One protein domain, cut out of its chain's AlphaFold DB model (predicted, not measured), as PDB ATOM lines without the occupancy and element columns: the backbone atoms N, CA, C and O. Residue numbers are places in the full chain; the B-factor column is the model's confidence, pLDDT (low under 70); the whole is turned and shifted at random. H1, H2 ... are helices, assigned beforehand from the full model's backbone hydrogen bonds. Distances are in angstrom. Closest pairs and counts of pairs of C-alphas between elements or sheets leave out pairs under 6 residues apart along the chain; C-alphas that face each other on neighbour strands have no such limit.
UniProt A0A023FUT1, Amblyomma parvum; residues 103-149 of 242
ATOM      1  N   THR A 103     -16.624  30.957 -55.076       93.81
ATOM      2  CA  THR A 103     -16.188  30.628 -53.718       93.81
ATOM      3  C   THR A 103     -14.684  30.820 -53.604       93.81
ATOM      4  O   THR A 103     -13.928  30.550 -54.539       93.81
ATOM      5  N   SER A 104     -14.239  31.335 -52.464       94.75
ATOM      6  CA  SER A 104     -12.824  31.546 -52.175       94.75
ATOM      7  C   SER A 104     -12.577  31.501 -50.671       94.75
ATOM      8  O   SER A 104     -13.503  31.610 -49.870       94.75
ATOM      9  N   VAL A 105     -11.309  31.384 -50.276       94.25
ATOM     10  CA  VAL A 105     -10.920  31.440 -48.859       94.25
ATOM     11  C   VAL A 105     -11.290  32.786 -48.228       94.25
ATOM     12  O   VAL A 105     -11.744  32.804 -47.090       94.25
ATOM     13  N   LEU A 106     -11.120  33.897 -48.955       95.19
ATOM     14  CA  LEU A 106     -11.520  35.222 -48.470       95.19
ATOM     15  C   LEU A 106     -13.042  35.345 -48.387       95.19
ATOM     16  O   LEU A 106     -13.542  35.817 -47.378       95.19
ATOM     17  N   GLY A 107     -13.765  34.812 -49.376       94.38
ATOM     18  CA  GLY A 107     -15.228  34.771 -49.345       94.38
ATOM     19  C   GLY A 107     -15.763  34.032 -48.117       94.38
ATOM     20  O   GLY A 107     -16.688  34.514 -47.479       94.38
ATOM     21  N   GLY A 108     -15.133  32.921 -47.719       93.50
ATOM     22  CA  GLY A 108     -15.502  32.224 -46.483       93.50
ATOM     23  C   GLY A 108     -15.221  33.029 -45.205       93.50
ATOM     24  O   GLY A 108     -15.950  32.898 -44.228       93.50
ATOM     25  N   ILE A 109     -14.192  33.884 -45.201       95.88
ATOM     26  CA  ILE A 109     -13.930  34.807 -44.084       95.88
ATOM     27  C   ILE A 109     -14.988  35.918 -44.049       95.88
ATOM     28  O   ILE A 109     -15.465  36.271 -42.972       95.88
ATOM     29  N   ASP A 110     -15.375  36.448 -45.209       96.12
ATOM     30  CA  ASP A 110     -16.430  37.462 -45.321       96.12
ATOM     31  C   ASP A 110     -17.794  36.910 -44.875       96.12
ATOM     32  O   ASP A 110     -18.571  37.624 -44.234       96.12
ATOM     33  N   ASP A 111     -18.060  35.629 -45.138       94.75
ATOM     34  CA  ASP A 111     -19.249  34.925 -44.648       94.75
ATOM     35  C   ASP A 111     -19.265  34.841 -43.126       94.75
ATOM     36  O   ASP A 111     -20.240  35.252 -42.496       94.75
ATOM     37  N   GLU A 112     -18.166  34.371 -42.527       96.56
ATOM     38  CA  GLU A 112     -18.030  34.278 -41.070       96.56
ATOM     39  C   GLU A 112     -18.163  35.663 -40.415       96.56
ATOM     40  O   GLU A 112     -18.817  35.822 -39.380       96.56
ATOM     41  N   LEU A 113     -17.581  36.699 -41.025       97.81
ATOM     42  CA  LEU A 113     -17.731  38.075 -40.558       97.81
ATOM     43  C   LEU A 113     -19.191  38.534 -40.633       97.81
ATOM     44  O   LEU A 113     -19.697  39.130 -39.679       97.81
ATOM     45  N   THR A 114     -19.871  38.252 -41.741       96.50
ATOM     46  CA  THR A 114     -21.269  38.640 -41.950       96.50
ATOM     47  C   THR A 114     -22.194  37.933 -40.960       96.50
ATOM     48  O   THR A 114     -23.070  38.576 -40.379       96.50
ATOM     49  N   GLU A 115     -21.973  36.644 -40.696       96.94
ATOM     50  CA  GLU A 115     -22.720  35.878 -39.693       96.94
ATOM     51  C   GLU A 115     -22.502  36.438 -38.279       96.94
ATOM     52  O   GLU A 115     -23.460  36.675 -37.539       96.94
ATOM     53  N   ASN A 116     -21.256  36.754 -37.923       97.62
ATOM     54  CA  ASN A 116     -20.950  37.379 -36.637       97.62
ATOM     55  C   ASN A 116     -21.615  38.758 -36.491       97.62
ATOM     56  O   ASN A 116     -22.188  39.062 -35.441       97.62
ATOM     57  N   LEU A 117     -21.585  39.593 -37.536       97.44
ATOM     58  CA  LEU A 117     -22.263  40.892 -37.534       97.44
ATOM     59  C   LEU A 117     -23.781  40.742 -37.412       97.44
ATOM     60  O   LEU A 117     -24.395  41.467 -36.629       97.44
ATOM     61  N   LYS A 118     -24.379  39.776 -38.119       97.44
ATOM     62  CA  LYS A 118     -25.802  39.437 -37.997       97.44
ATOM     63  C   LYS A 118     -26.166  39.129 -36.544       97.44
ATOM     64  O   LYS A 118     -27.082  39.752 -36.011       97.44
ATOM     65  N   LEU A 119     -25.408  38.254 -35.878       97.31
ATOM     66  CA  LEU A 119     -25.632  37.906 -34.468       97.31
ATOM     67  C   LEU A 119     -25.534  39.125 -33.539       97.31
ATOM     68  O   LEU A 119     -26.351  39.286 -32.629       97.31
ATOM     69  N   ILE A 120     -24.551  39.999 -33.766       97.12
ATOM     70  CA  ILE A 120     -24.383  41.234 -32.989       97.12
ATOM     71  C   ILE A 120     -25.581  42.169 -33.197       97.12
ATOM     72  O   ILE A 120     -26.106  42.724 -32.228       97.12
ATOM     73  N   PHE A 121     -26.030  42.352 -34.440       97.62
ATOM     74  CA  PHE A 121     -27.103  43.291 -34.762       97.62
ATOM     75  C   PHE A 121     -28.490  42.795 -34.345       97.62
ATOM     76  O   PHE A 121     -29.315  43.602 -33.906       97.62
ATOM     77  N   GLU A 122     -28.744  41.489 -34.417       96.06
ATOM     78  CA  GLU A 122     -30.000  40.882 -33.957       96.06
ATOM     79  C   GLU A 122     -30.162  40.983 -32.440       96.06
ATOM     80  O   GLU A 122     -31.237  41.340 -31.955       96.06
ATOM     81  N   ASN A 123     -29.077  40.755 -31.696       96.38
ATOM     82  CA  ASN A 123     -29.082  40.838 -30.236       96.38
ATOM     83  C   ASN A 123     -28.965  42.279 -29.710       96.38
ATOM     84  O   ASN A 123     -29.220  42.539 -28.532       96.38
ATOM     85  N   GLY A 124     -28.580  43.229 -30.564       95.12
ATOM     86  CA  GLY A 124     -28.435  44.633 -30.204       95.12
ATOM     87  C   GLY A 124     -29.775  45.336 -29.963       95.12
ATOM     88  O   GLY A 124     -30.767  45.126 -30.666       95.12
ATOM     89  N   THR A 125     -29.806  46.250 -28.996       95.56
ATOM     90  CA  THR A 125     -30.910  47.200 -28.793       95.56
ATOM     91  C   THR A 125     -30.438  48.615 -29.100       95.56
ATOM     92  O   THR A 125     -29.256  48.924 -28.965       95.56
ATOM     93  N   TYR A 126     -31.353  49.467 -29.559       96.88
ATOM     94  CA  TYR A 126     -31.046  50.847 -29.918       96.88
ATOM     95  C   TYR A 126     -32.011  51.805 -29.232       96.88
ATOM     96  O   TYR A 126     -33.167  51.463 -28.965       96.88
ATOM     97  N   LYS A 127     -31.533  53.014 -28.954       96.62
ATOM     98  CA  LYS A 127     -32.354  54.110 -28.432       96.62
ATOM     99  C   LYS A 127     -33.111  54.785 -29.570       96.62
ATOM    100  O   LYS A 127     -32.581  54.928 -30.665       96.62
ATOM    101  N   THR A 128     -34.332  55.244 -29.325       93.94
ATOM    102  CA  THR A 128     -35.093  56.044 -30.304       93.94
ATOM    103  C   THR A 128     -34.740  57.529 -30.238       93.94
ATOM    104  O   THR A 128     -34.812  58.221 -31.247       93.94
ATOM    105  N   GLU A 129     -34.299  58.010 -29.076       94.81
ATOM    106  CA  GLU A 129     -33.914  59.401 -28.837       94.81
ATOM    107  C   GLU A 129     -32.424  59.514 -28.501       94.81
ATOM    108  O   GLU A 129     -31.840  58.604 -27.910       94.81
ATOM    109  N   ASN A 130     -31.811  60.653 -28.852       94.94
ATOM    110  CA  ASN A 130     -30.389  60.940 -28.608       94.94
ATOM    111  C   ASN A 130     -29.447  59.830 -29.121       94.94
ATOM    112  O   ASN A 130     -28.512  59.413 -28.436       94.94
ATOM    113  N   GLN A 131     -29.727  59.348 -30.336       97.06
ATOM    114  CA  GLN A 131     -29.020  58.239 -30.972       97.06
ATOM    115  C   GLN A 131     -27.543  58.536 -31.231       97.06
ATOM    116  O   GLN A 131     -27.195  59.560 -31.829       97.06
ATOM    117  N   ASN A 132     -26.685  57.577 -30.887       97.00
ATOM    118  CA  ASN A 132     -25.301  57.538 -31.352       97.00
ATOM    119  C   ASN A 132     -25.172  56.743 -32.672       97.00
ATOM    120  O   ASN A 132     -26.160  56.320 -33.276       97.00
ATOM    121  N   ALA A 133     -23.940  56.555 -33.154       97.38
ATOM    122  CA  ALA A 133     -23.683  55.811 -34.389       97.38
ATOM    123  C   ALA A 133     -24.164  54.348 -34.313       97.38
ATOM    124  O   ALA A 133     -24.777  53.858 -35.258       97.38
ATOM    125  N   THR A 134     -23.943  53.675 -33.182       96.94
ATOM    126  CA  THR A 134     -24.384  52.292 -32.956       96.94
ATOM    127  C   THR A 134     -25.904  52.179 -33.004       96.94
ATOM    128  O   THR A 134     -26.422  51.293 -33.679       96.94
ATOM    129  N   ASP A 135     -26.622  53.106 -32.362       97.81
ATOM    130  CA  ASP A 135     -28.087  53.130 -32.388       97.81
ATOM    131  C   ASP A 135     -28.617  53.227 -33.827       97.81
ATOM    132  O   ASP A 135     -29.530  52.495 -34.210       97.81
ATOM    133  N   LYS A 136     -28.006  54.090 -34.649       97.56
ATOM    134  CA  LYS A 136     -28.386  54.277 -36.057       97.56
ATOM    135  C   LYS A 136     -28.122  53.038 -36.909       97.56
ATOM    136  O   LYS A 136     -28.968  52.687 -37.730       97.56
ATOM    137  N   VAL A 137     -26.983  52.368 -36.718       97.50
ATOM    138  CA  VAL A 137     -26.662  51.120 -37.434       97.50
ATOM    139  C   VAL A 137     -27.668  50.026 -37.075       97.50
ATOM    140  O   VAL A 137     -28.245  49.410 -37.969       97.50
ATOM    141  N   LEU A 138     -27.953  49.838 -35.784       97.81
ATOM    142  CA  LEU A 138     -28.910  48.834 -35.311       97.81
ATOM    143  C   LEU A 138     -30.344  49.121 -35.776       97.81
ATOM    144  O   LEU A 138     -31.042  48.204 -36.210       97.81
ATOM    145  N   ALA A 139     -30.780  50.383 -35.730       96.88
ATOM    146  CA  ALA A 139     -32.079  50.789 -36.259       96.88
ATOM    147  C   ALA A 139     -32.179  50.521 -37.770       96.88
ATOM    148  O   ALA A 139     -33.183  49.989 -38.241       96.88
ATOM    149  N   SER A 140     -31.123  50.837 -38.526       96.12
ATOM    150  CA  SER A 140     -31.071  50.603 -39.975       96.12
ATOM    151  C   SER A 140     -31.121  49.113 -40.310       96.12
ATOM    152  O   SER A 140     -31.905  48.714 -41.169       96.12
ATOM    153  N   TYR A 141     -30.358  48.282 -39.592       97.31
ATOM    154  CA  TYR A 141     -30.398  46.826 -39.747       97.31
ATOM    155  C   TYR A 141     -31.810  46.280 -39.503       97.31
ATOM    156  O   TYR A 141     -32.357  45.586 -40.359       97.31
ATOM    157  N   LYS A 142     -32.435  46.654 -38.380       95.56
ATOM    158  CA  LYS A 142     -33.782  46.184 -38.020       95.56
ATOM    159  C   LYS A 142     -34.850  46.629 -39.013       95.56
ATOM    160  O   LYS A 142     -35.749  45.849 -39.300       95.56
ATOM    161  N   ASN A 143     -34.739  47.833 -39.569       93.31
ATOM    162  CA  ASN A 143     -35.628  48.283 -40.640       93.31
ATOM    163  C   ASN A 143     -35.410  47.498 -41.943       93.31
ATOM    164  O   ASN A 143     -36.383  47.170 -42.609       93.31
ATOM    165  N   CYS A 144     -34.159  47.170 -42.284       94.31
ATOM    166  CA  CYS A 144     -33.814  46.419 -43.495       94.31
ATOM    167  C   CYS A 144     -34.372  44.987 -43.477       94.31
ATOM    168  O   CYS A 144     -34.952  44.538 -44.462       94.31
ATOM    169  N   ILE A 145     -34.255  44.281 -42.347       94.56
ATOM    170  CA  ILE A 145     -34.735  42.893 -42.230       94.56
ATOM    171  C   ILE A 145     -36.244  42.781 -41.964       94.56
ATOM    172  O   ILE A 145     -36.784  41.675 -41.913       94.56
ATOM    173  N   ASN A 146     -36.935  43.902 -41.735       93.44
ATOM    174  CA  ASN A 146     -38.342  43.895 -41.359       93.44
ATOM    175  C   ASN A 146     -39.252  43.646 -42.570       93.44
ATOM    176  O   ASN A 146     -39.630  44.567 -43.291       93.44
ATOM    177  N   THR A 147     -39.698  42.404 -42.725       93.12
ATOM    178  CA  THR A 147     -40.621  41.985 -43.790       93.12
ATOM    179  C   THR A 147     -42.103  42.165 -43.444       93.12
ATOM    180  O   THR A 147     -42.966  41.795 -44.235       93.12
ATOM    181  N   SER A 148     -42.438  42.745 -42.283       95.50
ATOM    182  CA  SER A 148     -43.838  42.933 -41.861       95.50
ATOM    183  C   SER A 148     -44.560  44.091 -42.562       95.50
ATOM    184  O   SER A 148     -45.787  44.179 -42.500       95.50
ATOM    185  N   ILE A 149     -43.824  44.992 -43.224       93.00
ATOM    186  CA  ILE A 149     -44.407  46.143 -43.921       93.00
ATOM    187  C   ILE A 149     -45.120  45.646 -45.191       93.00
ATOM    188  O   ILE A 149     -44.479  44.995 -46.015       93.00
TER     189      ILE A 149
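This is residues 103 to 149 of the 242 residues of a protein of Amblyomma parvum (UniProt A0A023FUT1). Two helices make a loose T: the long H1 is the stem, and its far end packs on the shorter H2, which crosses it about perpendicular. Residues 103 to 117 stick out as an arm, and a loop, residues 124 to 132, joins the helices. The printed part has 47 residues, with H1 then H2 and no named strand; it is all helix, loose, with a radius of gyration of the C-alphas of 13.3 A, and flat, spanning 42 by 25 by 14 A.

Look first at H1, residues 105 to 123, then at H2, residues 133 to 144: they touch, with residues 121 to 122 of H1 and 138 to 142 of H2 alone. Their closest C-alphas, of Phe 121 and Leu 138, are 5.9 A apart. Their lines stand about perpendicular, at 83 degrees. In both helices every O i to N i+4 pair is within hydrogen-bond range.

Find C-alpha 105 at (-10.920, 31.440, -48.859); from there H1 runs 27.7 A to C-alpha 123. H2 runs 16.5 A from C-alpha 133 to C-alpha 144 at (-33.814, 46.419, -43.495).

The C-alphas farthest apart, of Ser 104 and Glu 129, are 42.0 A apart. The link from H1 to H2 is short, the printed part has no cut, and no printed residue is under 70 in pLDDT.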